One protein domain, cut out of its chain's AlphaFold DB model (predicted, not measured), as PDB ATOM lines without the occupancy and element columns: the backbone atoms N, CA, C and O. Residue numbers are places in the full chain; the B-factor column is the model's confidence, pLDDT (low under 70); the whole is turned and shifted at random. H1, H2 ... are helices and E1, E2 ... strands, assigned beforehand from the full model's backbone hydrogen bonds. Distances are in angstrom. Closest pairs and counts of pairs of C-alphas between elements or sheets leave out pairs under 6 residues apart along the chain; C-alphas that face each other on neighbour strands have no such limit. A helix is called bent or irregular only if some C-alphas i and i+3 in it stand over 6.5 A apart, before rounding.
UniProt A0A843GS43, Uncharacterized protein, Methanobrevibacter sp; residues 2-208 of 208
ATOM      1  N   MET A   2     -63.379  47.121  -7.381       93.75
ATOM      2  CA  MET A   2     -62.847  47.391  -8.714       93.75
ATOM      3  C   MET A   2     -62.305  46.093  -9.315       93.75
ATOM      4  O   MET A   2     -61.712  45.281  -8.613       93.75
ATOM      5  N   MET A   3     -62.470  45.907 -10.621       92.38
ATOM      6  CA  MET A   3     -61.922  44.750 -11.332       92.38
ATOM      7  C   MET A   3     -60.928  45.229 -12.376       92.38
ATOM      8  O   MET A   3     -61.227  46.144 -13.150       92.38
ATOM      9  N   ARG A   4     -59.744  44.618 -12.405       91.88
ATOM     10  CA  ARG A   4     -58.759  44.917 -13.438       91.88
ATOM     11  C   ARG A   4     -59.234  44.347 -14.768       91.88
ATOM     12  O   ARG A   4     -59.482  43.152 -14.890       91.88
ATOM     13  N   PHE A   5     -59.331  45.211 -15.771       89.00
ATOM     14  CA  PHE A   5     -59.694  44.800 -17.121       89.00
ATOM     15  C   PHE A   5     -58.614  43.892 -17.726       89.00
ATOM     16  O   PHE A   5     -57.425  44.220 -17.677       89.00
ATOM     17  N   ALA A   6     -59.035  42.772 -18.312       88.12
ATOM     18  CA  ALA A   6     -58.165  41.875 -19.058       88.12
ATOM     19  C   ALA A   6     -58.397  42.033 -20.562       88.12
ATOM     20  O   ALA A   6     -59.526  42.017 -21.038       88.12
ATOM     21  N   ASN A   7     -57.301  42.170 -21.293       89.44
ATOM     22  CA  ASN A   7     -57.223  42.316 -22.734       89.44
ATOM     23  C   ASN A   7     -56.036  41.528 -23.325       89.44
ATOM     24  O   ASN A   7     -55.561  41.830 -24.412       89.44
ATOM     25  N   SER A   8     -55.493  40.550 -22.597       86.44
ATOM     26  CA  SER A   8     -54.454  39.645 -23.088       86.44
ATOM     27  C   SER A   8     -54.556  38.266 -22.433       86.44
ATOM     28  O   SER A   8     -55.179  38.091 -21.383       86.44
ATOM     29  N   TYR A   9     -53.916  37.277 -23.058       85.00
ATOM     30  CA  TYR A   9     -53.879  35.902 -22.562       85.00
ATOM     31  C   TYR A   9     -53.198  35.777 -21.189       85.00
ATOM     32  O   TYR A   9     -53.641  35.015 -20.324       85.00
ATOM     33  N   ASP A  10     -52.138  36.550 -20.963       87.31
ATOM     34  CA  ASP A  10     -51.352  36.499 -19.728       87.31
ATOM     35  C   ASP A  10     -52.158  36.977 -18.513       87.31
ATOM     36  O   ASP A  10     -51.843  36.625 -17.386       87.31
ATOM     37  N   GLN A  11     -53.267  37.691 -18.705       87.75
ATOM     38  CA  GLN A  11     -54.116  38.152 -17.603       87.75
ATOM     39  C   GLN A  11     -55.063  37.067 -17.063       87.75
ATOM     40  O   GLN A  11     -55.723  37.267 -16.046       87.75
ATOM     41  N   GLY A  12     -55.125  35.905 -17.725       78.19
ATOM     42  CA  GLY A  12     -55.826  34.707 -17.252       78.19
ATOM     43  C   GLY A  12     -57.334  34.674 -17.488       78.19
ATOM     44  O   GLY A  12     -57.922  33.607 -17.374       78.19
ATOM     45  N   LEU A  13     -57.955  35.785 -17.888       80.94
ATOM     46  CA  LEU A  13     -59.392  35.838 -18.202       80.94
ATOM     47  C   LEU A  13     -59.709  35.579 -19.685       80.94
ATOM     48  O   LEU A  13     -60.862  35.339 -20.028       80.94
ATOM     49  N   ILE A  14     -58.698  35.604 -20.561       80.69
ATOM     50  CA  ILE A  14     -58.832  35.331 -21.998       80.69
ATOM     51  C   ILE A  14     -58.006  34.085 -22.326       80.69
ATOM     52  O   ILE A  14     -56.786  34.094 -22.175       80.69
ATOM     53  N   LEU A  15     -58.649  33.015 -22.800       72.19
ATOM     54  CA  LEU A  15     -58.014  31.711 -23.047       72.19
ATOM     55  C   LEU A  15     -57.823  31.433 -24.547       72.19
ATOM     56  O   LEU A  15     -58.038  30.323 -25.028       72.19
ATOM     57  N   GLY A  16     -57.420  32.461 -25.300       68.12
ATOM     58  CA  GLY A  16     -57.123  32.356 -26.736       68.12
ATOM     59  C   GLY A  16     -58.352  32.182 -27.636       68.12
ATOM     60  O   GLY A  16     -58.207  31.892 -28.819       68.12
ATOM     61  N   ASN A  17     -59.553  32.354 -27.081       70.38
ATOM     62  CA  ASN A  17     -60.836  32.125 -27.741       70.38
ATOM     63  C   ASN A  17     -61.635  33.408 -28.036       70.38
ATOM     64  O   ASN A  17     -62.699  33.311 -28.642       70.38
ATOM     65  N   GLU A  18     -61.159  34.589 -27.624       61.09
ATOM     66  CA  GLU A  18     -61.965  35.821 -27.601       61.09
ATOM     67  C   GLU A  18     -61.237  37.048 -28.182       61.09
ATOM     68  O   GLU A  18     -60.001  37.090 -28.185       61.09
ATOM     69  N   PRO A  19     -61.988  38.051 -28.687       62.06
ATOM     70  CA  PRO A  19     -61.408  39.252 -29.270       62.06
ATOM     71  C   PRO A  19     -60.751  40.119 -28.194       62.06
ATOM     72  O   PRO A  19     -61.411  40.707 -27.342       62.06
ATOM     73  N   VAL A  20     -59.430  40.244 -28.286       78.81
ATOM     74  CA  VAL A  20     -58.683  41.333 -27.654       78.81
ATOM     75  C   VAL A  20     -59.094  42.645 -28.327       78.81
ATOM     76  O   VAL A  20     -59.088  42.745 -29.554       78.81
ATOM     77  N   VAL A  21     -59.461  43.656 -27.539       82.56
ATOM     78  CA  VAL A  21     -59.791  44.992 -28.047       82.56
ATOM     79  C   VAL A  21     -58.509  45.662 -28.533       82.56
ATOM     80  O   VAL A  21     -57.598  45.929 -27.747       82.56
ATOM     81  N   GLU A  22     -58.428  45.936 -29.832       82.62
ATOM     82  CA  GLU A  22     -57.248  46.548 -30.442       82.62
ATOM     83  C   GLU A  22     -56.953  47.935 -29.843       82.62
ATOM     84  O   GLU A  22     -57.856  48.731 -29.581       82.62
ATOM     85  N   GLY A  23     -55.672  48.226 -29.603       85.12
ATOM     86  CA  GLY A  23     -55.210  49.522 -29.096       85.12
ATOM     87  C   GLY A  23     -55.427  49.771 -27.598       85.12
ATOM     88  O   GLY A  23     -54.955  50.789 -27.094       85.12
ATOM     89  N   ILE A  24     -56.082  48.863 -26.864       86.44
ATOM     90  CA  ILE A  24     -56.259  48.983 -25.411       86.44
ATOM     91  C   ILE A  24     -55.154  48.224 -24.676       86.44
ATOM     92  O   ILE A  24     -55.056  47.000 -24.753       86.44
ATOM     93  N   VAL A  25     -54.353  48.958 -23.905       87.62
ATOM     94  CA  VAL A  25     -53.370  48.396 -22.972       87.62
ATOM     95  C   VAL A  25     -53.924  48.554 -21.556       87.62
ATOM     96  O   VAL A  25     -54.044  49.686 -21.084       87.62
ATOM     97  N   PRO A  26     -54.314  47.463 -20.874       88.38
ATOM     98  CA  PRO A  26     -54.777  47.549 -19.495       88.38
ATOM     99  C   PRO A  26     -53.656  47.967 -18.540       88.38
ATOM    100  O   PRO A  26     -52.477  47.800 -18.839       88.38
ATOM    101  N   HIS A  27     -54.034  48.443 -17.353       90.12
ATOM    102  CA  HIS A  27     -53.087  48.707 -16.269       90.12
ATOM    103  C   HIS A  27     -52.255  47.456 -15.939       90.12
ATOM    104  O   HIS A  27     -52.788  46.340 -15.897       90.12
ATOM    105  N   GLU A  28     -50.974  47.635 -15.623       90.69
ATOM    106  CA  GLU A  28     -50.188  46.596 -14.951       90.69
ATOM    107  C   GLU A  28     -50.731  46.354 -13.528       90.69
ATOM    108  O   GLU A  28     -51.333  47.261 -12.942       90.69
ATOM    109  N   PRO A  29     -50.518  45.166 -12.927       89.81
ATOM    110  CA  PRO A  29     -51.077  44.832 -11.614       89.81
ATOM    111  C   PRO A  29     -50.792  45.875 -10.523       89.81
ATOM    112  O   PRO A  29     -51.710  46.286  -9.819       89.81
ATOM    113  N   LEU A  30     -49.549  46.363 -10.437       89.75
ATOM    114  CA  LEU A  30     -49.150  47.366  -9.442       89.75
ATOM    115  C   LEU A  30     -49.764  48.747  -9.716       89.75
ATOM    116  O   LEU A  30     -50.109  49.466  -8.789       89.75
ATOM    117  N   GLN A  31     -49.949  49.119 -10.985       92.94
ATOM    118  CA  GLN A  31     -50.629  50.374 -11.331       92.94
ATOM    119  C   GLN A  31     -52.106  50.324 -10.927       92.94
ATOM    120  O   GLN A  31     -52.659  51.316 -10.456       92.94
ATOM    121  N   PHE A  32     -52.742  49.164 -11.103       94.06
ATOM    122  CA  PHE A  32     -54.114  48.942 -10.668       94.06
ATOM    123  C   PHE A  32     -54.241  48.962  -9.139       94.06
ATOM    124  O   PHE A  32     -55.153  49.595  -8.620       94.06
ATOM    125  N   GLU A  33     -53.310  48.331  -8.423       94.00
ATOM    126  CA  GLU A  33     -53.245  48.380  -6.958       94.00
ATOM    127  C   GLU A  33     -53.169  49.822  -6.433       94.00
ATOM    128  O   GLU A  33     -53.942  50.196  -5.550       94.00
ATOM    129  N   GLU A  34     -52.289  50.654  -6.994       95.19
ATOM    130  CA  GLU A  34     -52.160  52.055  -6.574       95.19
ATOM    131  C   GLU A  34     -53.437  52.865  -6.840       95.19
ATOM    132  O   GLU A  34     -53.848  53.664  -5.999       95.19
ATOM    133  N   LEU A  35     -54.127  52.606  -7.955       95.69
ATOM    134  CA  LEU A  35     -55.427  53.220  -8.236       95.69
ATOM    135  C   LEU A  35     -56.481  52.829  -7.186       95.69
ATOM    136  O   LEU A  35     -57.244  53.680  -6.728       95.69
ATOM    137  N   VAL A  36     -56.515  51.556  -6.784       95.88
ATOM    138  CA  VAL A  36     -57.433  51.074  -5.742       95.88
ATOM    139  C   VAL A  36     -57.139  51.760  -4.405       95.88
ATOM    140  O   VAL A  36     -58.065  52.259  -3.764       95.88
ATOM    141  N   LYS A  37     -55.862  51.861  -4.010       94.94
ATOM    142  CA  LYS A  37     -55.437  52.581  -2.794       94.94
ATOM    143  C   LYS A  37     -55.824  54.054  -2.834       94.94
ATOM    144  O   LYS A  37     -56.357  54.566  -1.850       94.94
ATOM    145  N   GLN A  38     -55.601  54.720  -3.968       95.75
ATOM    146  CA  GLN A  38     -55.959  56.123  -4.150       95.75
ATOM    147  C   GLN A  38     -57.458  56.335  -3.925       95.75
ATOM    148  O   GLN A  38     -57.837  57.147  -3.082       95.75
ATOM    149  N   ILE A  39     -58.309  55.568  -4.610       95.50
ATOM    150  CA  ILE A  39     -59.766  55.709  -4.493       95.50
ATOM    151  C   ILE A  39     -60.230  55.357  -3.072       95.50
ATOM    152  O   ILE A  39     -61.044  56.081  -2.505       95.50
ATOM    153  N   ASN A  40     -59.679  54.308  -2.456       95.12
ATOM    154  CA  ASN A  40     -59.984  53.963  -1.064       95.12
ATOM    155  C   ASN A  40     -59.639  55.100  -0.084       95.12
ATOM    156  O   ASN A  40     -60.314  55.262   0.926       95.12
ATOM    157  N   SER A  41     -58.589  55.880  -0.362       94.81
ATOM    158  CA  SER A  41     -58.186  57.017   0.478       94.81
ATOM    159  C   SER A  41     -58.999  58.293   0.231       94.81
ATOM    160  O   SER A  41     -59.142  59.116   1.133       94.81
ATOM    161  N   GLU A  42     -59.521  58.472  -0.984       96.19
ATOM    162  CA  GLU A  42     -60.222  59.690  -1.404       96.19
ATOM    163  C   GLU A  42     -61.680  59.716  -0.923       96.19
ATOM    164  O   GLU A  42     -62.224  60.780  -0.622       96.19
ATOM    165  N   TYR A  43     -62.312  58.546  -0.822       92.38
ATOM    166  CA  TYR A  43     -63.727  58.417  -0.487       92.38
ATOM    167  C   TYR A  43     -63.930  57.743   0.871       92.38
ATOM    168  O   TYR A  43     -63.202  56.838   1.256       92.38
ATOM    169  N   ASN A  44     -64.994  58.127   1.584       89.94
ATOM    170  CA  ASN A  44     -65.405  57.473   2.833       89.94
ATOM    171  C   ASN A  44     -66.176  56.163   2.561       89.94
ATOM    172  O   ASN A  44     -67.308  55.978   3.012       89.94
ATOM    173  N   LEU A  45     -65.591  55.291   1.741       91.12
ATOM    174  CA  LEU A  45     -66.092  53.971   1.376       91.12
ATOM    175  C   LEU A  45     -64.887  53.033   1.254       91.12
ATOM    176  O   LEU A  45     -63.910  53.380   0.600       91.12
ATOM    177  N   ARG A  46     -64.980  51.824   1.819       93.31
ATOM    178  CA  ARG A  46     -63.982  50.771   1.586       93.31
ATOM    179  C   ARG A  46     -63.988  50.362   0.112       93.31
ATOM    180  O   ARG A  46     -65.022  49.947  -0.419       93.31
ATOM    181  N   VAL A  47     -62.834  50.446  -0.540       94.88
ATOM    182  CA  VAL A  47     -62.638  50.056  -1.937       94.88
ATOM    183  C   VAL A  47     -61.584  48.966  -2.022       94.88
ATOM    184  O   VAL A  47     -60.431  49.164  -1.669       94.88
ATOM    185  N   THR A  48     -62.006  47.817  -2.538       95.75
ATOM    186  CA  THR A  48     -61.159  46.658  -2.817       95.75
ATOM    187  C   THR A  48     -60.994  46.456  -4.321       95.75
ATOM    188  O   THR A  48     -61.826  46.925  -5.109       95.75
ATOM    189  N   GLY A  49     -59.948  45.739  -4.723       94.19
ATOM    190  CA  GLY A  49     -59.621  45.405  -6.105       94.19
ATOM    191  C   GLY A  49     -59.340  43.915  -6.304       94.19
ATOM    192  O   GLY A  49     -58.783  43.263  -5.423       94.19
ATOM    193  N   THR A  50     -59.683  43.381  -7.477       91.56
ATOM    194  CA  THR A  50     -59.297  42.024  -7.906       91.56
ATOM    195  C   THR A  50     -58.505  42.082  -9.224       91.56
ATOM    196  O   THR A  50     -58.877  42.846 -10.130       91.56
ATOM    197  N   PRO A  51     -57.379  41.347  -9.349       88.31
ATOM    198  CA  PRO A  51     -56.826  40.372  -8.387       88.31
ATOM    199  C   PRO A  51     -56.029  40.976  -7.206       88.31
ATOM    200  O   PRO A  51     -55.598  40.245  -6.324       88.31
ATOM    201  N   LEU A  52     -55.826  42.298  -7.191       89.31
ATOM    202  CA  LEU A  52     -55.160  43.107  -6.153       89.31
ATOM    203  C   LEU A  52     -55.929  44.435  -6.060       89.31
ATOM    204  O   LEU A  52     -56.350  44.938  -7.093       89.31
ATOM    205  N   SER A  53     -56.153  45.104  -4.935       91.94
ATOM    206  CA  SER A  53     -55.721  44.930  -3.546       91.94
ATOM    207  C   SER A  53     -56.896  45.314  -2.635       91.94
ATOM    208  O   SER A  53     -57.793  46.042  -3.056       91.94
ATOM    209  N   ASP A  54     -56.903  44.861  -1.391       95.44
ATOM    210  CA  ASP A  54     -57.720  45.418  -0.318       95.44
ATOM    211  C   ASP A  54     -56.844  46.292   0.591       95.44
ATOM    212  O   ASP A  54     -56.133  45.756   1.440       95.44
ATOM    213  N   PRO A  55     -56.864  47.629   0.455       93.50
ATOM    214  CA  PRO A  55     -56.009  48.510   1.247       93.50
ATOM    215  C   PRO A  55     -56.373  48.546   2.734       93.50
ATOM    216  O   PRO A  55     -55.543  48.952   3.543       93.50
ATOM    217  N   THR A  56     -57.603  48.171   3.095       92.12
ATOM    218  CA  THR A  56     -58.077  48.208   4.482       92.12
ATOM    219  C   THR A  56     -57.505  47.059   5.295       92.12
ATOM    220  O   THR A  56     -57.121  47.279   6.436       92.12
ATOM    221  N   ILE A  57     -57.441  45.860   4.714       91.75
ATOM    222  CA  ILE A  57     -56.938  44.656   5.400       91.75
ATOM    223  C   ILE A  57     -55.522  44.293   4.946       91.75
ATOM    224  O   ILE A  57     -54.762  43.662   5.666       91.75
ATOM    225  N   GLY A  58     -55.116  44.708   3.750       90.88
ATOM    226  CA  GLY A  58     -53.838  44.311   3.175       90.88
ATOM    227  C   GLY A  58     -53.844  42.990   2.426       90.88
ATOM    228  O   GLY A  58     -52.769  42.435   2.223       90.88
ATOM    229  N   ALA A  59     -55.017  42.493   2.037       93.44
ATOM    230  CA  ALA A  59     -55.151  41.310   1.198       93.44
ATOM    231  C   ALA A  59     -54.944  41.642  -0.297       93.44
ATOM    232  O   ALA A  59     -55.161  42.788  -0.715       93.44
ATOM    233  N   PRO A  60     -54.594  40.655  -1.138       94.62
ATOM    234  CA  PRO A  60     -54.066  39.335  -0.788       94.62
ATOM    235  C   PRO A  60     -52.647  39.385  -0.190       94.62
ATOM    236  O   PRO A  60     -51.935  40.374  -0.333       94.62
ATOM    237  N   PHE A  61     -52.218  38.264   0.387       95.81
ATOM    238  CA  PHE A  61     -50.906  38.003   0.980       95.81
ATOM    239  C   PHE A  61     -50.572  38.915   2.161       95.81
ATOM    240  O   PHE A  61     -49.484  39.499   2.220       95.81
ATOM    241  N   ILE A  62     -51.486  38.997   3.128       95.88
ATOM    242  CA  ILE A  62     -51.277  39.784   4.347       95.88
ATOM    243  C   ILE A  62     -50.013  39.326   5.096       95.88
ATOM    244  O   ILE A  62     -49.224  40.163   5.538       95.88
ATOM    245  N   LEU A  63     -49.736  38.014   5.114       96.75
ATOM    246  CA  LEU A  63     -48.558  37.427   5.771       96.75
ATOM    247  C   LEU A  63     -47.220  37.820   5.123       96.75
ATOM    248  O   LEU A  63     -46.158  37.623   5.711       96.75
ATOM    249  N   ALA A  64     -47.235  38.368   3.904       96.44
ATOM    250  CA  ALA A  64     -46.024  38.849   3.249       96.44
ATOM    251  C   ALA A  64     -45.628  40.264   3.703       96.44
ATOM    252  O   ALA A  64     -44.527  40.729   3.387       96.44
ATOM    253  N   LYS A  65     -46.487  40.997   4.413       94.81
ATOM    254  CA  LYS A  65     -46.131  42.323   4.924       94.81
ATOM    255  C   LYS A  65     -45.250  42.213   6.166       94.81
ATOM    256  O   LYS A  65     -45.361  41.276   6.946       94.81
ATOM    257  N   ASP A  66     -44.382  43.204   6.361       94.44
ATOM    258  CA  ASP A  66     -43.427  43.182   7.478       94.44
ATOM    259  C   ASP A  66     -44.118  43.323   8.843       94.44
ATOM    260  O   ASP A  66     -43.641  42.774   9.829       94.44
ATOM    261  N   GLU A  67     -45.279  43.981   8.890       94.56
ATOM    262  CA  GLU A  67     -46.088  44.132  10.107       94.56
ATOM    263  C   GLU A  67     -46.704  42.813  10.617       94.56
ATOM    264  O   GLU A  67     -47.022  42.726  11.798       94.56
ATOM    265  N   TYR A  68     -46.790  41.772   9.776       95.00
ATOM    266  CA  TYR A  68     -47.319  40.445  10.134       95.00
ATOM    267  C   TYR A  68     -46.235  39.352  10.154       95.00
ATOM    268  O   TYR A  68     -46.538  38.160  10.131       95.00
ATOM    269  N   GLU A  69     -44.953  39.726  10.202       93.81
ATOM    270  CA  GLU A  69     -43.846  38.762  10.163       93.81
ATOM    271  C   GLU A  69     -43.854  37.776  11.341       93.81
ATOM    272  O   GLU A  69     -43.452  36.623  11.180       93.81
ATOM    273  N   GLU A  70     -44.349  38.186  12.509       95.31
ATOM    274  CA  GLU A  70     -44.425  37.325  13.696       95.31
ATOM    275  C   GLU A  70     -45.290  36.072  13.485       95.31
ATOM    276  O   GLU A  70     -44.982  35.007  14.028       95.31
ATOM    277  N   PHE A  71     -46.308  36.155  12.623       96.88
ATOM    278  CA  PHE A  71     -47.186  35.030  12.297       96.88
ATOM    279  C   PHE A  71     -46.459  33.923  11.526       96.88
ATOM    280  O   PHE A  71     -46.865  32.763  11.590       96.88
ATOM    281  N   LEU A  72     -45.336  34.229  10.862       96.81
ATOM    282  CA  LEU A  72     -44.529  33.209  10.186       96.81
ATOM    283  C   LEU A  72     -43.942  32.187  11.171       96.81
ATOM    284  O   LEU A  72     -43.674  31.056  10.775       96.81
ATOM    285  N   GLY A  73     -43.797  32.540  12.455       96.25
ATOM    286  CA  GLY A  73     -43.361  31.617  13.508       96.25
ATOM    287  C   GLY A  73     -44.383  30.527  13.865       96.25
ATOM    288  O   GLY A  73     -44.023  29.561  14.535       96.25
ATOM    289  N   ILE A  74     -45.639  30.663  13.424       97.56
ATOM    290  CA  ILE A  74     -46.704  29.661  13.606       97.56
ATOM    291  C   ILE A  74     -46.591  28.549  12.555       97.56
ATOM    292  O   ILE A  74     -47.027  27.419  12.788       97.56
ATOM    293  N   LEU A  75     -46.011  28.861  11.392       98.25
ATOM    294  CA  LEU A  75     -45.912  27.925  10.281       98.25
ATOM    295  C   LEU A  75     -45.023  26.724  10.652       98.25
ATOM    296  O   LEU A  75     -43.994  26.886  11.315       98.25
ATOM    297  N   PRO A  76     -45.381  25.503  10.217       97.81
ATOM    298  CA  PRO A  76     -44.556  24.329  10.444       97.81
ATOM    299  C   PRO A  76     -43.206  24.467   9.739       97.81
ATOM    300  O   PRO A  76     -43.071  25.138   8.716       97.81
ATOM    301  N   GLN A  77     -42.203  23.765  10.261       97.50
ATOM    302  CA  GLN A  77     -40.892  23.724   9.631       97.50
ATOM    303  C   GLN A  77     -40.983  23.113   8.224       97.50
ATOM    304  O   GLN A  77     -41.569  22.044   8.023       97.50
ATOM    305  N   VAL A  78     -40.332  23.763   7.260       98.00
ATOM    306  CA  VAL A  78     -40.115  23.202   5.927       98.00
ATOM    307  C   VAL A  78     -38.938  22.227   5.985       98.00
ATOM    308  O   VAL A  78     -37.818  22.600   6.326       98.00
ATOM    309  N   THR A  79     -39.201  20.961   5.679       96.88
ATOM    310  CA  THR A  79     -38.223  19.864   5.650       96.88
ATOM    311  C   THR A  79     -38.011  19.307   4.243       96.88
ATOM    312  O   THR A  79     -36.965  18.714   3.979       96.88
ATOM    313  N   GLY A  80     -38.978  19.504   3.343       96.75
ATOM    314  CA  GLY A  80     -38.869  19.133   1.934       96.75
ATOM    315  C   GLY A  80     -38.092  20.153   1.104       96.75
ATOM    316  O   GLY A  80     -37.827  21.272   1.544       96.75
ATOM    317  N   GLU A  81     -37.738  19.769  -0.119       97.81
ATOM    318  CA  GLU A  81     -37.200  20.673  -1.138       97.81
ATOM    319  C   GLU A  81     -38.143  20.702  -2.340       97.81
ATOM    320  O   GLU A  81     -38.486  19.649  -2.868       97.81
ATOM    321  N   ALA A  82     -38.570  21.889  -2.776       98.44
ATOM    322  CA  ALA A  82     -39.484  22.016  -3.910       98.44
ATOM    323  C   ALA A  82     -39.368  23.367  -4.623       98.44
ATOM    324  O   ALA A  82     -38.960  24.369  -4.034       98.44
ATOM    325  N   THR A  83     -39.787  23.405  -5.885       98.75
ATOM    326  CA  THR A  83     -40.106  24.646  -6.595       98.75
ATOM    327  C   THR A  83     -41.596  24.932  -6.467       98.75
ATOM    328  O   THR A  83     -42.429  24.104  -6.832       98.75
ATOM    329  N   LEU A  84     -41.948  26.125  -5.996       98.69
ATOM    330  CA  LEU A  84     -43.308  26.648  -6.089       98.69
ATOM    331  C   LEU A  84     -43.487  27.347  -7.428       98.69
ATOM    332  O   LEU A  84     -42.871  28.387  -7.678       98.69
ATOM    333  N   LEU A  85     -44.351  26.796  -8.274       98.50
ATOM    334  CA  LEU A  85     -44.770  27.455  -9.502       98.50
ATOM    335  C   LEU A  85     -46.013  28.290  -9.242       98.50
ATOM    336  O   LEU A  85     -46.991  27.827  -8.662       98.50
ATOM    337  N   THR A  86     -45.976  29.546  -9.671       98.19
ATOM    338  CA  THR A  86     -47.061  30.487  -9.399       98.19
ATOM    339  C   THR A  86     -47.197  31.541 -10.495       98.19
ATOM    340  O   THR A  86     -46.466  31.558 -11.486       98.19
ATOM    341  N   SER A  87     -48.161  32.435 -10.321       96.06
ATOM    342  CA  SER A  87     -48.363  33.601 -11.181       96.06
ATOM    343  C   SER A  87     -47.347  34.716 -10.953       96.06
ATOM    344  O   SER A  87     -46.780  34.849  -9.867       96.06
ATOM    345  N   LYS A  88     -47.219  35.596 -11.947       95.25
ATOM    346  CA  LYS A  88     -46.477  36.859 -11.874       95.25
ATOM    347  C   LYS A  88     -46.881  37.706 -10.662       95.25
ATOM    348  O   LYS A  88     -46.002  38.269 -10.016       95.25
ATOM    349  N   ILE A  89     -48.177  37.779 -10.335       94.94
ATOM    350  CA  ILE A  89     -48.681  38.593  -9.216       94.94
ATOM    351  C   ILE A  89     -48.313  37.988  -7.858       94.94
ATOM    352  O   ILE A  89     -47.828  38.700  -6.986       94.94
ATOM    353  N   ALA A  90     -48.527  36.686  -7.667       96.38
ATOM    354  CA  ALA A  90     -48.289  36.037  -6.375       96.38
ATOM    355  C   ALA A  90     -46.794  35.814  -6.075       96.38
ATOM    356  O   ALA A  90     -46.389  35.769  -4.913       96.38
ATOM    357  N   ALA A  91     -45.958  35.680  -7.110       97.50
ATOM    358  CA  ALA A  91     -44.532  35.390  -6.979       97.50
ATOM    359  C   ALA A  91     -43.754  36.293  -6.004       97.50
ATOM    360  O   ALA A  91     -43.044  35.733  -5.169       97.50
ATOM    361  N   PRO A  92     -43.828  37.639  -6.058       96.94
ATOM    362  CA  PRO A  92     -43.096  38.490  -5.117       96.94
ATOM    363  C   PRO A  92     -43.476  38.232  -3.652       96.94
ATOM    364  O   PRO A  92     -42.590  38.193  -2.798       96.94
ATOM    365  N   PHE A  93     -44.757  37.989  -3.362       97.31
ATOM    366  CA  PHE A  93     -45.232  37.711  -2.005       97.31
ATOM    367  C   PHE A  93     -44.742  36.353  -1.499       97.31
ATOM    368  O   PHE A  93     -44.174  36.260  -0.411       97.31
ATOM    369  N   LEU A  94     -44.867  35.309  -2.327       98.31
ATOM    370  CA  LEU A  94     -44.372  33.976  -1.981       98.31
ATOM    371  C   LEU A  94     -42.850  33.961  -1.817       98.31
ATOM    372  O   LEU A  94     -42.354  33.360  -0.869       98.31
ATOM    373  N   LYS A  95     -42.099  34.667  -2.675       98.44
ATOM    374  CA  LYS A  95     -40.644  34.833  -2.510       98.44
ATOM    375  C   LYS A  95     -40.312  35.466  -1.167       98.44
ATOM    376  O   LYS A  95     -39.429  34.977  -0.473       98.44
ATOM    377  N   LYS A  96     -41.022  36.530  -0.785       98.06
ATOM    378  CA  LYS A  96     -40.783  37.222   0.486       98.06
ATOM    379  C   LYS A  96     -40.996  36.300   1.690       98.06
ATOM    380  O   LYS A  96     -40.161  36.306   2.589       98.06
ATOM    381  N   ILE A  97     -42.049  35.484   1.682       98.25
ATOM    382  CA  ILE A  97     -42.334  34.520   2.756       98.25
ATOM    383  C   ILE A  97     -41.298  33.388   2.767       98.25
ATOM    384  O   ILE A  97     -40.643  33.158   3.784       98.25
ATOM    385  N   PHE A  98     -41.082  32.706   1.638       98.38
ATOM    386  CA  PHE A  98     -40.208  31.527   1.586       98.38
ATOM    387  C   PHE A  98     -38.718  31.852   1.733       98.38
ATOM    388  O   PHE A  98     -37.988  31.038   2.289       98.38
ATOM    389  N   ASN A  99     -38.273  33.063   1.381       97.75
ATOM    390  CA  ASN A  99     -36.920  33.522   1.711       97.75
ATOM    391  C   ASN A  99     -36.688  33.646   3.227       97.75
ATOM    392  O   ASN A  99     -35.546  33.548   3.669       97.75
ATOM    393  N   LYS A 100     -37.743  33.879   4.021       97.00
ATOM    394  CA  LYS A 100     -37.647  33.961   5.487       97.00
ATOM    395  C   LYS A 100     -37.694  32.576   6.132       97.00
ATOM    396  O   LYS A 100     -36.905  32.303   7.029       97.00
ATOM    397  N   ILE A 101     -38.598  31.706   5.674       97.56
ATOM    398  CA  ILE A 101     -38.864  30.424   6.353       97.56
ATOM    399  C   ILE A 101     -38.092  29.226   5.781       97.56
ATOM    400  O   ILE A 101     -37.933  28.228   6.479       97.56
ATOM    401  N   ALA A 102     -37.639  29.282   4.523       97.25
ATOM    402  CA  ALA A 102     -37.050  28.134   3.825       97.25
ATOM    403  C   ALA A 102     -36.165  28.516   2.607       97.25
ATOM    404  O   ALA A 102     -36.353  27.938   1.531       97.25
ATOM    405  N   PRO A 103     -35.204  29.456   2.741       96.31
ATOM    406  CA  PRO A 103     -34.483  30.048   1.604       96.31
ATOM    407  C   PRO A 103     -33.703  29.042   0.744       96.31
ATOM    408  O   PRO A 103     -33.623  29.207  -0.470       96.31
ATOM    409  N   ASP A 104     -33.155  27.986   1.350       95.12
ATOM    410  CA  ASP A 104     -32.377  26.968   0.630       95.12
ATOM    411  C   ASP A 104     -33.269  25.838   0.083       95.12
ATOM    412  O   ASP A 104     -33.001  25.223  -0.956       95.12
ATOM    413  N   ASN A 105     -34.381  25.579   0.772       96.56
ATOM    414  CA  ASN A 105     -35.272  24.457   0.517       96.56
ATOM    415  C   ASN A 105     -36.282  24.748  -0.590       96.56
ATOM    416  O   ASN A 105     -36.549  23.877  -1.423       96.56
ATOM    417  N   VAL A 106     -36.804  25.970  -0.656       98.31
ATOM    418  CA  VAL A 106     -37.911  26.317  -1.548       98.31
ATOM    419  C   VAL A 106     -37.543  27.500  -2.421       98.31
ATOM    420  O   VAL A 106     -37.234  28.576  -1.922       98.31
ATOM    421  N   ASN A 107     -37.634  27.321  -3.737       98.19
ATOM    422  CA  ASN A 107     -37.554  28.432  -4.680       98.19
ATOM    423  C   ASN A 107     -38.920  28.693  -5.320       98.19
ATOM    424  O   ASN A 107     -39.732  27.787  -5.488       98.19
ATOM    425  N   VAL A 108     -39.180  29.949  -5.678       98.69
ATOM    426  CA  VAL A 108     -40.448  30.376  -6.280       98.69
ATOM    427  C   VAL A 108     -40.189  30.843  -7.705       98.69
ATOM    428  O   VAL A 108     -39.456  31.814  -7.922       98.69
ATOM    429  N   VAL A 109     -40.834  30.191  -8.667       98.44
ATOM    430  CA  VAL A 109     -40.723  30.506 -10.094       98.44
ATOM    431  C   VAL A 109     -42.077  30.987 -10.611       98.44
ATOM    432  O   VAL A 109     -43.121  30.376 -10.384       98.44
ATOM    433  N   ALA A 110     -42.056  32.144 -11.271       97.50
ATOM    434  CA  ALA A 110     -43.246  32.787 -11.805       97.50
ATOM    435  C   ALA A 110     -43.452  32.395 -13.268       97.50
ATOM    436  O   ALA A 110     -42.516  32.453 -14.065       97.50
ATOM    437  N   THR A 111     -44.690  32.088 -13.634       96.38
ATOM    438  CA  THR A 111     -45.119  32.111 -15.034       96.38
ATOM    439  C   THR A 111     -45.440  33.541 -15.471       96.38
ATOM    440  O   THR A 111     -45.483  34.470 -14.660       96.38
ATOM    441  N   LYS A 112     -45.703  33.732 -16.767       94.25
ATOM    442  CA  LYS A 112     -46.182  35.020 -17.295       94.25
ATOM    443  C   LYS A 112     -47.626  35.326 -16.899       94.25
ATOM    444  O   LYS A 112     -48.022  36.486 -16.947       94.25
ATOM    445  N   LYS A 113     -48.391  34.307 -16.488       94.50
ATOM    446  CA  LYS A 113     -49.789  34.441 -16.083       94.50
ATOM    447  C   LYS A 113     -49.903  35.340 -14.854       94.50
ATOM    448  O   LYS A 113     -49.196  35.134 -13.871       94.50
ATOM    449  N   ASP A 114     -50.832  36.285 -14.868       94.12
ATOM    450  CA  ASP A 114     -51.106  37.180 -13.745       94.12
ATOM    451  C   ASP A 114     -51.829  36.461 -12.603       94.12
ATOM    452  O   ASP A 114     -51.577  36.778 -11.448       94.12
ATOM    453  N   ILE A 115     -52.690  35.480 -12.891       93.69
ATOM    454  CA  ILE A 115     -53.516  34.796 -11.884       93.69
ATOM    455  C   ILE A 115     -53.187  33.304 -11.857       93.69
ATOM    456  O   ILE A 115     -53.379  32.594 -12.842       93.69
ATOM    457  N   ALA A 116     -52.734  32.809 -10.701       95.31
ATOM    458  CA  ALA A 116     -52.191  31.453 -10.567       95.31
ATOM    459  C   ALA A 116     -53.243  30.363 -10.825       95.31
ATOM    460  O   ALA A 116     -52.959  29.345 -11.448       95.31
ATOM    461  N   CYS A 117     -54.486  30.612 -10.406       93.62
ATOM    462  CA  CYS A 117     -55.613  29.702 -10.624       93.62
ATOM    463  C   CYS A 117     -55.989  29.569 -12.108       93.62
ATOM    464  O   CYS A 117     -56.684  28.641 -12.486       93.62
ATOM    465  N   LEU A 118     -55.539  30.497 -12.957       94.19
ATOM    466  CA  LEU A 118     -55.854  30.529 -14.385       94.19
ATOM    467  C   LEU A 118     -54.648  30.110 -15.240       94.19
ATOM    468  O   LEU A 118     -54.648  30.295 -16.457       94.19
ATOM    469  N   MET A 119     -53.608  29.565 -14.603       96.31
ATOM    470  CA  MET A 119     -52.482  28.950 -15.294       96.31
ATOM    471  C   MET A 119     -52.936  27.696 -16.041       96.31
ATOM    472  O   MET A 119     -53.793  26.944 -15.582       96.31
ATOM    473  N   THR A 120     -52.314  27.465 -17.184       95.56
ATOM    474  CA  THR A 120     -52.544  26.348 -18.096       95.56
ATOM    475  C   THR A 120     -51.209  25.697 -18.452       95.56
ATOM    476  O   THR A 120     -50.140  26.191 -18.092       95.56
ATOM    477  N   LYS A 121     -51.238  24.579 -19.179       95.75
ATOM    478  CA  LYS A 121     -49.999  23.890 -19.566       95.75
ATOM    479  C   LYS A 121     -49.079  24.747 -20.444       95.75
ATOM    480  O   LYS A 121     -47.867  24.620 -20.330       95.75
ATOM    481  N   GLN A 122     -49.631  25.646 -21.261       94.88
ATOM    482  CA  GLN A 122     -48.853  26.552 -22.111       94.88
ATOM    483  C   GLN A 122     -47.975  27.495 -21.280       94.88
ATOM    484  O   GLN A 122     -46.885  27.867 -21.706       94.88
ATOM    485  N   ASP A 123     -48.419  27.836 -20.068       96.19
ATOM    486  CA  ASP A 123     -47.633  28.643 -19.137       96.19
ATOM    487  C   ASP A 123     -46.411  27.879 -18.598       96.19
ATOM    488  O   ASP A 123     -45.444  28.515 -18.184       96.19
ATOM    489  N   LEU A 124     -46.432  26.538 -18.630       97.62
ATOM    490  CA  LEU A 124     -45.291  25.685 -18.278       97.62
ATOM    491  C   LEU A 124     -44.322  25.481 -19.447       97.62
ATOM    492  O   LEU A 124     -43.120  25.385 -19.229       97.62
ATOM    493  N   GLU A 125     -44.825  25.425 -20.683       96.00
ATOM    494  CA  GLU A 125     -44.028  25.146 -21.895       96.00
ATOM    495  C   GLU A 125     -42.979  26.226 -22.202       96.00
ATOM    496  O   GLU A 125     -42.051  25.988 -22.971       96.00
ATOM    497  N   VAL A 126     -43.125  27.414 -21.612       94.31
ATOM    498  CA  VAL A 126     -42.231  28.564 -21.810       94.31
ATOM    499  C   VAL A 126     -41.291  28.815 -20.628       94.31
ATOM    500  O   VAL A 126     -40.592  29.831 -20.624       94.31
ATOM    501  N   LEU A 127     -41.314  27.953 -19.607       95.81
ATOM    502  CA  LEU A 127     -40.453  28.083 -18.436       95.81
ATOM    503  C   LEU A 127     -39.024  27.642 -18.740       95.81
ATOM    504  O   LEU A 127     -38.791  26.684 -19.474       95.81
ATOM    505  N   ASP A 128     -38.079  28.326 -18.103       94.94
ATOM    506  CA  ASP A 128     -36.717  27.831 -17.970       94.94
ATOM    507  C   ASP A 128     -36.687  26.728 -16.901       94.94
ATOM    508  O   ASP A 128     -37.176  26.924 -15.783       94.94
ATOM    509  N   LEU A 129     -36.167  25.554 -17.263       97.19
ATOM    510  CA  LEU A 129     -36.141  24.376 -16.396       97.19
ATOM    511  C   LEU A 129     -34.896  24.320 -15.500       97.19
ATOM    512  O   LEU A 129     -34.869  23.510 -14.567       97.19
ATOM    513  N   ASP A 130     -33.897  25.175 -15.737       95.44
ATOM    514  CA  ASP A 130     -32.636  25.172 -14.985       95.44
ATOM    515  C   ASP A 130     -32.851  25.456 -13.490       95.44
ATOM    516  O   ASP A 130     -32.203  24.838 -12.642       95.44
ATOM    517  N   ASP A 131     -33.837  26.296 -13.170       90.25
ATOM    518  CA  ASP A 131     -34.206  26.659 -11.799       90.25
ATOM    519  C   ASP A 131     -35.261  25.722 -11.178       90.25
ATOM    520  O   ASP A 131     -35.684  25.931 -10.041       90.25
ATOM    521  N   ILE A 132     -35.732  24.690 -11.885       97.56
ATOM    522  CA  ILE A 132     -36.807  23.817 -11.391       97.56
ATOM    523  C   ILE A 132     -36.219  22.591 -10.685       97.56
ATOM    524  O   ILE A 132     -35.554  21.762 -11.315       97.56
ATOM    525  N   LYS A 133     -36.522  22.445  -9.390       96.75
ATOM    526  CA  LYS A 133     -36.126  21.319  -8.526       96.75
ATOM    527  C   LYS A 133     -36.882  20.025  -8.867       96.75
ATOM    528  O   LYS A 133     -37.830  20.026  -9.650       96.75
ATOM    529  N   ASP A 134     -36.473  18.923  -8.238       96.75
ATOM    530  CA  ASP A 134     -37.045  17.587  -8.458       96.75
ATOM    531  C   ASP A 134     -38.519  17.473  -8.037       96.75
ATOM    532  O   ASP A 134     -39.265  16.696  -8.628       96.75
ATOM    533  N   ALA A 135     -38.952  18.243  -7.036       98.06
ATOM    534  CA  ALA A 135     -40.355  18.352  -6.655       98.06
ATOM    535  C   ALA A 135     -40.897  19.733  -7.022       98.06
ATOM    536  O   ALA A 135     -40.256  20.755  -6.769       98.06
ATOM    537  N   VAL A 136     -42.098  19.766  -7.590       98.50
ATOM    538  CA  VAL A 136     -42.766  20.999  -8.009       98.50
ATOM    539  C   VAL A 136     -44.170  21.035  -7.433       98.50
ATOM    540  O   VAL A 136     -44.925  20.079  -7.590       98.50
ATOM    541  N   ILE A 137     -44.535  22.143  -6.793       98.62
ATOM    542  CA  ILE A 137     -45.893  22.371  -6.298       98.62
ATOM    543  C   ILE A 137     -46.577  23.405  -7.190       98.62
ATOM    544  O   ILE A 137     -46.105  24.537  -7.326       98.62
ATOM    545  N   LEU A 138     -47.690  22.999  -7.795       98.50
ATOM    546  CA  LEU A 138     -48.576  23.854  -8.581       98.50
ATOM    547  C   LEU A 138     -49.681  24.473  -7.707       98.50
ATOM    548  O   LEU A 138     -50.023  23.918  -6.659       98.50
ATOM    549  N   PRO A 139     -50.296  25.590  -8.135       97.94
ATOM    550  CA  PRO A 139     -51.496  26.119  -7.487       97.94
ATOM    551  C   PRO A 139     -52.644  25.103  -7.573       97.94
ATOM    552  O   PRO A 139     -52.877  24.557  -8.653       97.94
ATOM    553  N   GLY A 140     -53.391  24.888  -6.482       97.19
ATOM    554  CA  GLY A 140     -54.428  23.846  -6.412       97.19
ATOM    555  C   GLY A 140     -55.500  23.951  -7.498       97.19
ATOM    556  O   GLY A 140     -55.903  22.950  -8.083       97.19
ATOM    557  N   ARG A 141     -55.888  25.181  -7.856       95.75
ATOM    558  CA  ARG A 141     -56.923  25.454  -8.869       95.75
ATOM    559  C   ARG A 141     -56.405  25.669 -10.295       95.75
ATOM    560  O   ARG A 141     -57.186  26.081 -11.145       95.75
ATOM    561  N   ALA A 142     -55.119  25.447 -10.579       96.38
ATOM    562  CA  ALA A 142     -54.586  25.645 -11.928       96.38
ATOM    563  C   ALA A 142     -55.194  24.654 -12.943       96.38
ATOM    564  O   ALA A 142     -55.358  23.469 -12.657       96.38
ATOM    565  N   PHE A 143     -55.449  25.107 -14.175       95.12
ATOM    566  CA  PHE A 143     -55.973  24.288 -15.278       95.12
ATOM    567  C   PHE A 143     -54.869  23.482 -15.970       95.12
ATOM    568  O   PHE A 143     -54.654  23.559 -17.184       95.12
ATOM    569  N   ILE A 144     -54.131  22.710 -15.181       97.19
ATOM    570  CA  ILE A 144     -53.002  21.910 -15.642       97.19
ATOM    571  C   ILE A 144     -53.264  20.480 -15.211       97.19
ATOM    572  O   ILE A 144     -53.441  20.216 -14.027       97.19
ATOM    573  N   HIS A 145     -53.283  19.550 -16.161       97.06
ATOM    574  CA  HIS A 145     -53.366  18.131 -15.840       97.06
ATOM    575  C   HIS A 145     -52.006  17.634 -15.330       97.06
ATOM    576  O   HIS A 145     -50.982  17.918 -15.954       97.06
ATOM    577  N   GLN A 146     -51.986  16.840 -14.256       96.06
ATOM    578  CA  GLN A 146     -50.742  16.396 -13.611       96.06
ATOM    579  C   GLN A 146     -49.770  15.713 -14.588       96.06
ATOM    580  O   GLN A 146     -48.598  16.069 -14.644       96.06
ATOM    581  N   MET A 147     -50.268  14.802 -15.432       96.50
ATOM    582  CA  MET A 147     -49.430  14.127 -16.440       96.50
ATOM    583  C   MET A 147     -48.816  15.090 -17.468       96.50
ATOM    584  O   MET A 147     -47.724  14.835 -17.970       96.50
ATOM    585  N   ASP A 148     -49.511  16.183 -17.807       98.19
ATOM    586  CA  ASP A 148     -48.949  17.204 -18.693       98.19
ATOM    587  C   ASP A 148     -47.853  17.989 -17.968       98.19
ATOM    588  O   ASP A 148     -46.797  18.213 -18.553       98.19
ATOM    589  N   ALA A 149     -48.067  18.344 -16.698       98.19
ATOM    590  CA  ALA A 149     -47.070  19.037 -15.889       98.19
ATOM    591  C   ALA A 149     -45.780  18.222 -15.743       98.19
ATOM    592  O   ALA A 149     -44.712  18.727 -16.070       98.19
ATOM    593  N   GLU A 150     -45.870  16.957 -15.326       97.81
ATOM    594  CA  GLU A 150     -44.699  16.082 -15.162       97.81
ATOM    595  C   GLU A 150     -43.948  15.904 -16.484       97.81
ATOM    596  O   GLU A 150     -42.721  16.010 -16.525       97.81
ATOM    597  N   ARG A 151     -44.677  15.703 -17.590       98.06
ATOM    598  CA  ARG A 151     -44.090  15.578 -18.928       98.06
ATOM    599  C   ARG A 151     -43.382  16.858 -19.369       98.06
ATOM    600  O   ARG A 151     -42.288  16.760 -19.912       98.06
ATOM    601  N   ILE A 152     -44.008  18.026 -19.210       98.44
ATOM    602  CA  ILE A 152     -43.456  19.319 -19.654       98.44
ATOM    603  C   ILE A 152     -42.260  19.709 -18.793       98.44
ATOM    604  O   ILE A 152     -41.198  20.028 -19.320       98.44
ATOM    605  N   LEU A 153     -42.408  19.619 -17.475       98.25
ATOM    606  CA  LEU A 153     -41.364  20.011 -16.539       98.25
ATOM    607  C   LEU A 153     -40.181  19.043 -16.546       98.25
ATOM    608  O   LEU A 153     -39.135  19.417 -16.049       98.25
ATOM    609  N   SER A 154     -40.294  17.841 -17.119       97.75
ATOM    610  CA  SER A 154     -39.185  16.876 -17.238       97.75
ATOM    611  C   SER A 154     -38.520  16.849 -18.625       97.75
ATOM    612  O   SER A 154     -37.794  15.906 -18.948       97.75
ATOM    613  N   GLN A 155     -38.769  17.844 -19.486       97.25
ATOM    614  CA  GLN A 155     -38.250  17.858 -20.867       97.25
ATOM    615  C   GLN A 155     -36.724  18.010 -20.969       97.25
ATOM    616  O   GLN A 155     -36.146  17.614 -21.979       97.25
ATOM    617  N   ASP A 156     -36.064  18.518 -19.926       96.62
ATOM    618  CA  ASP A 156     -34.599  18.594 -19.812       96.62
ATOM    619  C   ASP A 156     -33.941  17.249 -19.427       96.62
ATOM    620  O   ASP A 156     -32.728  17.174 -19.232       96.62
ATOM    621  N   GLY A 157     -34.731  16.176 -19.306       96.44
ATOM    622  CA  GLY A 157     -34.266  14.836 -18.949       96.44
ATOM    623  C   GLY A 157     -34.202  14.559 -17.444       96.44
ATOM    624  O   GLY A 157     -33.869  13.433 -17.065       96.44
ATOM    625  N   LYS A 158     -34.541  15.523 -16.577       95.69
ATOM    626  CA  LYS A 158     -34.664  15.303 -15.126       95.69
ATOM    627  C   LYS A 158     -36.111  14.950 -14.784       95.69
ATOM    628  O   LYS A 158     -37.027  15.706 -15.079       95.69
ATOM    629  N   SER A 159     -36.322  13.796 -14.156       94.69
ATOM    630  CA  SER A 159     -37.660  13.368 -13.727       94.69
ATOM    631  C   SER A 159     -38.135  14.224 -12.557       94.69
ATOM    632  O   SER A 159     -37.535  14.154 -11.485       94.69
ATOM    633  N   ARG A 160     -39.238  14.958 -12.730       95.44
ATOM    634  CA  ARG A 160     -39.825  15.791 -11.671       95.44
ATOM    635  C   ARG A 160     -41.157  15.238 -11.176       95.44
ATOM    636  O   ARG A 160     -41.995  14.822 -11.970       95.44
ATOM    637  N   LEU A 161     -41.341  15.244  -9.858       96.88
ATOM    638  CA  LEU A 161     -42.594  14.903  -9.191       96.88
ATOM    639  C   LEU A 161     -43.436  16.169  -9.026       96.88
ATOM    640  O   LEU A 161     -42.972  17.149  -8.444       96.88
ATOM    641  N   VAL A 162     -44.676  16.139  -9.511       98.06
ATOM    642  CA  VAL A 162     -45.582  17.288  -9.420       98.06
ATOM    643  C   VAL A 162     -46.668  17.024  -8.383       98.06
ATOM    644  O   VAL A 162     -47.370  16.018  -8.441       98.06
ATOM    645  N   GLY A 163     -46.808  17.959  -7.449       97.56
ATOM    646  CA  GLY A 163     -47.902  18.042  -6.490       97.56
ATOM    647  C   GLY A 163     -48.709  19.325  -6.663       97.56
ATOM    648  O   GLY A 163     -48.319  20.234  -7.398       97.56
ATOM    649  N   TYR A 164     -49.830  19.412  -5.953       97.88
ATOM    650  CA  TYR A 164     -50.676  20.604  -5.905       97.88
ATOM    651  C   TYR A 164     -50.743  21.113  -4.468       97.88
ATOM    652  O   TYR A 164     -50.820  20.325  -3.525       97.88
ATOM    653  N   GLY A 165     -50.663  22.431  -4.318       97.44
ATOM    654  CA  GLY A 165     -50.907  23.119  -3.056       97.44
ATOM    655  C   GLY A 165     -52.407  23.285  -2.782       97.44
ATOM    656  O   GLY A 165     -53.232  22.691  -3.480       97.44
ATOM    657  N   PRO A 166     -52.776  24.120  -1.800       97.25
ATOM    658  CA  PRO A 166     -54.174  24.415  -1.504       97.25
ATOM    659  C   PRO A 166     -54.870  25.133  -2.671       97.25
ATOM    660  O   PRO A 166     -54.228  25.750  -3.532       97.25
ATOM    661  N   ASP A 167     -56.204  25.100  -2.661       94.56
ATOM    662  CA  ASP A 167     -57.043  25.743  -3.677       94.56
ATOM    663  C   ASP A 167     -56.844  27.267  -3.729       94.56
ATOM    664  O   ASP A 167     -56.795  27.880  -4.804       94.56
ATOM    665  N   THR A 168     -56.702  27.882  -2.559       93.31
ATOM    666  CA  THR A 168     -56.449  29.309  -2.365       93.31
ATOM    667  C   THR A 168     -55.362  29.482  -1.322       93.31
ATOM    668  O   THR A 168     -55.467  28.928  -0.241       93.31
ATOM    669  N   LEU A 169     -54.322  30.263  -1.631       94.56
ATOM    670  CA  LEU A 169     -53.302  30.651  -0.642       94.56
ATOM    671  C   LEU A 169     -53.674  31.917   0.127       94.56
ATOM    672  O   LEU A 169     -53.159  32.163   1.209       94.56
ATOM    673  N   SER A 170     -54.533  32.734  -0.470       94.69
ATOM    674  CA  SER A 170     -54.970  34.023   0.041       94.69
ATOM    675  C   SER A 170     -56.348  34.345  -0.539       94.69
ATOM    676  O   SER A 170     -56.856  33.613  -1.396       94.69
ATOM    677  N   VAL A 171     -56.937  35.434  -0.064       93.38
ATOM    678  CA  VAL A 171     -58.232  35.959  -0.485       93.38
ATOM    679  C   VAL A 171     -58.032  37.201  -1.346       93.38
ATOM    680  O   VAL A 171     -57.183  38.044  -1.059       93.38
ATOM    681  N   ASP A 172     -58.796  37.310  -2.428       90.75
ATOM    682  CA  ASP A 172     -58.783  38.504  -3.269       90.75
ATOM    683  C   ASP A 172     -59.708  39.594  -2.704       90.75
ATOM    684  O   ASP A 172     -60.371  39.405  -1.683       90.75
ATOM    685  N   GLY A 173     -59.773  40.743  -3.385       89.38
ATOM    686  CA  GLY A 173     -60.612  41.863  -2.964       89.38
ATOM    687  C   GLY A 173     -62.122  41.597  -2.984       89.38
ATOM    688  O   GLY A 173     -62.872  42.401  -2.424       89.38
ATOM    689  N   GLU A 174     -62.586  40.522  -3.631       89.12
ATOM    690  CA  GLU A 174     -63.990  40.108  -3.580       89.12
ATOM    691  C   GLU A 174     -64.279  39.459  -2.227       89.12
ATOM    692  O   GLU A 174     -65.146  39.933  -1.485       89.12
ATOM    693  N   LEU A 175     -63.495  38.445  -1.863       91.75
ATOM    694  CA  LEU A 175     -63.670  37.696  -0.617       91.75
ATOM    695  C   LEU A 175     -63.288  38.515   0.618       91.75
ATOM    696  O   LEU A 175     -64.049  38.558   1.587       91.75
ATOM    697  N   SER A 176     -62.159  39.226   0.578       94.44
ATOM    698  CA  SER A 176     -61.662  39.994   1.726       94.44
ATOM    699  C   SER A 176     -62.635  41.086   2.171       94.44
ATOM    700  O   SER A 176     -62.670  41.446   3.348       94.44
ATOM    701  N   SER A 177     -63.469  41.598   1.257       91.38
ATOM    702  CA  SER A 177     -64.451  42.648   1.547       91.38
ATOM    703  C   SER A 177     -65.481  42.247   2.611       91.38
ATOM    704  O   SER A 177     -65.987  43.116   3.325       91.38
ATOM    705  N   GLY A 178     -65.753  40.944   2.740       92.62
ATOM    706  CA  GLY A 178     -66.660  40.366   3.733       92.62
ATOM    707  C   GLY A 178     -65.971  39.814   4.981       92.62
ATOM    708  O   GLY A 178     -66.663  39.285   5.843       92.62
ATOM    709  N   MET A 179     -64.643  39.923   5.074       95.56
ATOM    710  CA  MET A 179     -63.841  39.378   6.170       95.56
ATOM    711  C   MET A 179     -63.263  40.497   7.039       95.56
ATOM    712  O   MET A 179     -63.099  41.641   6.599       95.56
ATOM    713  N   SER A 180     -62.962  40.150   8.283       96.06
ATOM    714  CA  SER A 180     -62.094  40.888   9.194       96.06
ATOM    715  C   SER A 180     -60.621  40.569   8.932       96.06
ATOM    716  O   SER A 180     -60.284  39.610   8.242       96.06
ATOM    717  N   GLU A 181     -59.729  41.385   9.487       95.75
ATOM    718  CA  GLU A 181     -58.285  41.160   9.383       95.75
ATOM    719  C   GLU A 181     -57.856  39.816   9.993       95.75
ATOM    720  O   GLU A 181     -57.110  39.071   9.363       95.75
ATOM    721  N   GLU A 182     -58.390  39.473  11.171       96.44
ATOM    722  CA  GLU A 182     -58.122  38.205  11.862       96.44
ATOM    723  C   GLU A 182     -58.521  37.000  11.001       96.44
ATOM    724  O   GLU A 182     -57.708  36.106  10.788       96.44
ATOM    725  N   GLU A 183     -59.716  37.021  10.403       97.44
ATOM    726  CA  GLU A 183     -60.178  35.942   9.519       97.44
ATOM    727  C   GLU A 183     -59.286  35.783   8.275       97.44
ATOM    728  O   GLU A 183     -59.079  34.664   7.798       97.44
ATOM    729  N   VAL A 184     -58.739  36.879   7.733       97.06
ATOM    730  CA  VAL A 184     -57.799  36.816   6.599       97.06
ATOM    731  C   VAL A 184     -56.467  36.199   7.026       97.06
ATOM    732  O   VAL A 184     -55.938  35.349   6.308       97.06
ATOM    733  N   ILE A 185     -55.942  36.581   8.194       97.25
ATOM    734  CA  ILE A 185     -54.713  36.005   8.758       97.25
ATOM    735  C   ILE A 185     -54.897  34.509   9.020       97.25
ATOM    736  O   ILE A 185     -54.060  33.712   8.598       97.25
ATOM    737  N   GLU A 186     -55.992  34.112   9.671       97.69
ATOM    738  CA  GLU A 186     -56.306  32.709   9.958       97.69
ATOM    739  C   GLU A 186     -56.423  31.878   8.676       97.69
ATOM    740  O   GLU A 186     -55.839  30.793   8.583       97.69
ATOM    741  N   HIS A 187     -57.121  32.401   7.662       97.69
ATOM    742  CA  HIS A 187     -57.249  31.742   6.365       97.69
ATOM    743  C   HIS A 187     -55.887  31.555   5.682       97.69
ATOM    744  O   HIS A 187     -55.579  30.460   5.195       97.69
ATOM    745  N   GLU A 188     -55.064  32.608   5.613       97.75
ATOM    746  CA  GLU A 188     -53.731  32.506   5.015       97.75
ATOM    747  C   GLU A 188     -52.844  31.539   5.799       97.75
ATOM    748  O   GLU A 188     -52.219  30.679   5.184       97.75
ATOM    749  N   LEU A 189     -52.833  31.595   7.134       98.38
ATOM    750  CA  LEU A 189     -52.066  30.660   7.959       98.38
ATOM    751  C   LEU A 189     -52.449  29.209   7.670       98.38
ATOM    752  O   LEU A 189     -51.563  28.403   7.396       98.38
ATOM    753  N   GLY A 190     -53.745  28.883   7.667       98.44
ATOM    754  CA  GLY A 190     -54.221  27.540   7.321       98.44
ATOM    755  C   GLY A 190     -53.751  27.104   5.931       98.44
ATOM    756  O   GLY A 190     -53.178  26.028   5.766       98.44
ATOM    757  N   SER A 191     -53.879  27.992   4.947       98.31
ATOM    758  CA  SER A 191     -53.472  27.712   3.569       98.31
ATOM    759  C   SER A 191     -51.954  27.522   3.427       98.31
ATOM    760  O   SER A 191     -51.491  26.632   2.714       98.31
ATOM    761  N   PHE A 192     -51.141  28.325   4.116       98.62
ATOM    762  CA  PHE A 192     -49.685  28.169   4.112       98.62
ATOM    763  C   PHE A 192     -49.233  26.921   4.873       98.62
ATOM    764  O   PHE A 192     -48.267  26.285   4.449       98.62
ATOM    765  N   ILE A 193     -49.930  26.527   5.943       98.69
ATOM    766  CA  ILE A 193     -49.697  25.249   6.627       98.69
ATOM    767  C   ILE A 193     -49.908  24.093   5.644       98.69
ATOM    768  O   ILE A 193     -49.014  23.256   5.503       98.69
ATOM    769  N   ASP A 194     -51.025  24.080   4.918       98.62
ATOM    770  CA  ASP A 194     -51.326  23.045   3.922       98.62
ATOM    771  C   ASP A 194     -50.301  23.038   2.779       98.62
ATOM    772  O   ASP A 194     -49.824  21.980   2.359       98.62
ATOM    773  N   LEU A 195     -49.882  24.220   2.314       98.75
ATOM    774  CA  LEU A 195     -48.823  24.343   1.313       98.75
ATOM    775  C   LEU A 195     -47.501  23.751   1.813       98.75
ATOM    776  O   LEU A 195     -46.848  23.009   1.080       98.75
ATOM    777  N   ILE A 196     -47.094  24.054   3.046       98.69
ATOM    778  CA  ILE A 196     -45.857  23.517   3.626       98.69
ATOM    779  C   ILE A 196     -45.958  22.005   3.814       98.69
ATOM    780  O   ILE A 196     -44.990  21.294   3.550       98.69
ATOM    781  N   GLN A 197     -47.118  21.483   4.207       98.19
ATOM    782  CA  GLN A 197     -47.336  20.041   4.273       98.19
ATOM    783  C   GLN A 197     -47.193  19.385   2.896       98.19
ATOM    784  O   GLN A 197     -46.530  18.353   2.791       98.19
ATOM    785  N   ALA A 198     -47.721  20.002   1.833       98.19
ATOM    786  CA  ALA A 198     -47.516  19.534   0.465       98.19
ATOM    787  C   ALA A 198     -46.026  19.562   0.075       98.19
ATOM    788  O   ALA A 198     -45.499  18.555  -0.396       98.19
ATOM    789  N   ILE A 199     -45.315  20.666   0.336       98.44
ATOM    790  CA  ILE A 199     -43.862  20.770   0.098       98.44
ATOM    791  C   ILE A 199     -43.116  19.653   0.826       98.44
ATOM    792  O   ILE A 199     -42.289  18.969   0.226       98.44
ATOM    793  N   ASN A 200     -43.414  19.444   2.105       97.75
ATOM    794  CA  ASN A 200     -42.758  18.427   2.913       97.75
ATOM    795  C   ASN A 200     -43.069  17.024   2.401       97.75
ATOM    796  O   ASN A 200     -42.175  16.192   2.383       97.75
ATOM    797  N   PHE A 201     -44.295  16.762   1.947       96.94
ATOM    798  CA  PHE A 201     -44.690  15.460   1.423       96.94
ATOM    799  C   PHE A 201     -44.023  15.140   0.078       96.94
ATOM    800  O   PHE A 201     -43.383  14.097  -0.060       96.94
ATOM    801  N   PHE A 202     -44.147  16.031  -0.910       96.62
ATOM    802  CA  PHE A 202     -43.625  15.807  -2.263       96.62
ATOM    803  C   PHE A 202     -42.108  16.009  -2.348       96.62
ATOM    804  O   PHE A 202     -41.437  15.320  -3.110       96.62
ATOM    805  N   GLY A 203     -41.567  16.930  -1.551       95.88
ATOM    806  CA  GLY A 203     -40.145  17.254  -1.485       95.88
ATOM    807  C   GLY A 203     -39.333  16.358  -0.549       95.88
ATOM    808  O   GLY A 203     -38.173  16.675  -0.280       95.88
ATOM    809  N   MET A 204     -39.908  15.269  -0.017       88.56
ATOM    810  CA  MET A 204     -39.158  14.292   0.778       88.56
ATOM    811  C   MET A 204     -38.015  13.706  -0.059       88.56
ATOM    812  O   MET A 204     -38.241  13.053  -1.081       88.56
ATOM    813  N   LYS A 205     -36.773  13.875   0.413       65.81
ATOM    814  CA  LYS A 205     -35.611  13.208  -0.184       65.81
ATOM    815  C   LYS A 205     -35.831  11.701  -0.137       65.81
ATOM    816  O   LYS A 205     -35.997  11.128   0.941       65.81
ATOM    817  N   ARG A 206     -35.807  11.045  -1.300       56.31
ATOM    818  CA  ARG A 206     -35.736   9.581  -1.356       56.31
ATOM    819  C   ARG A 206     -34.445   9.166  -0.653       56.31
ATOM    820  O   ARG A 206     -33.359   9.490  -1.125       56.31
ATOM    821  N   ALA A 207     -34.569   8.495   0.489       48.44
ATOM    822  CA  ALA A 207     -33.452   7.774   1.076       48.44
ATOM    823  C   ALA A 207     -33.085   6.655   0.091       48.44
ATOM    824  O   ALA A 207     -33.873   5.730  -0.107       48.44
ATOM    825  N   PHE A 208     -31.950   6.814  -0.586       40.81
ATOM    826  CA  PHE A 208     -31.310   5.755  -1.360       40.81
ATOM    827  C   PHE A 208     -30.361   4.971  -0.457       40.81
ATOM    828  O   PHE A 208     -29.682   5.619   0.375       40.81
TER     829      PHE A 208
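What this domain is: This is residues 2 to 208 of the 208 residues of an uncharacterized protein of Methanobrevibacter sp (UniProt A0A843GS43). A small parallel sheet of four strands makes the middle of three layers, with H3 and the long H6 over one face and H5 over the other. H2 lies off the sheet, near H3 and H6, while H1 and the long unnamed stretch 2 to 28 lie away from the sheet, toward one end of the longest axis, and the last residues, 205 to 208, lie at the other end. The 207 printed residues include six named helices and four named strands, in the order H1 H2 E1 H3 E2 H4 E3 H5 E4 H6, and the sheet order is E2 E1 E3 E4. The class is mixed, helices and strands, with 69 and 18 residues, under half of those printed. The whole is compact, with a radius of gyration of the C-alphas of 17.6 A, yet flat, spanning 62 by 45 by 22 A.

How they stand to each other: Start at E1, residues 82 to 86: N 84 is 2.8 A from O 107 of E2, residues 106 to 110, and N 83 is 2.8 A from O 135 of E3, residues 135 to 138. N 136 is 2.9 A from O 161 of E4, residues 161 to 164. H3, residues 91 to 101, runs along E2 at a height over the sheet of 8.3 A; their closest C-alphas, Ala 91 and Ala 110, are 5.6 A apart. H6, residues 181 to 202, is on the same face, over E3, only just slantwise at 30.5 degrees on the local plane; C-alphas 135 and 202 are closest, 6.0 A. H5, residues 146 to 153, is on the opposite face, over E4, with closest C-alphas 150 and 162 at 5.9 A. E1, H3, E2 and E3, H5, E4 are strand-helix-strand units, parallel neighbours joined through a helix; E2, H4, E3 is a split one, with E1 between its strands, and H4 is residues 121 to 125. These three crossovers are right-handed. H4 touches H5, closest at C-alphas 125 and 152, 6.3 A. H2, residues 66 to 74, is irregular, C-alphas 67 and 70 being 7.9 A apart; it is close to but not clearly touching H3, at C-alphas 72 and 101, 7.4 A. H1, residues 29 to 42, touches no helix. Every O i to N i+4 pair is within hydrogen-bond range in H1, H4, H5 and H6; H3 has 6 of 7, H2 0 of 5 but 5 of 6 O i to N i+3.

Where its parts are: Find C-alpha 29 at (-51.077, 44.832, -11.614); H1 runs 20.2 A from there. H6 runs 31.5 A to C-alpha 202 at (-43.625, 15.807, -2.263). H2 measures 15.2 A, H3 15.3 A, E1 12.6 A and E2 13.2 A.

The domain as a whole: The C-alphas of Asn 44 and Phe 208 are farthest apart, at 62.1 A. The printed part has no cut; the links H1 to H2 and E4 to H6 are long. Residues 16, 18 to 19 and 205 to 208 have pLDDT under 70.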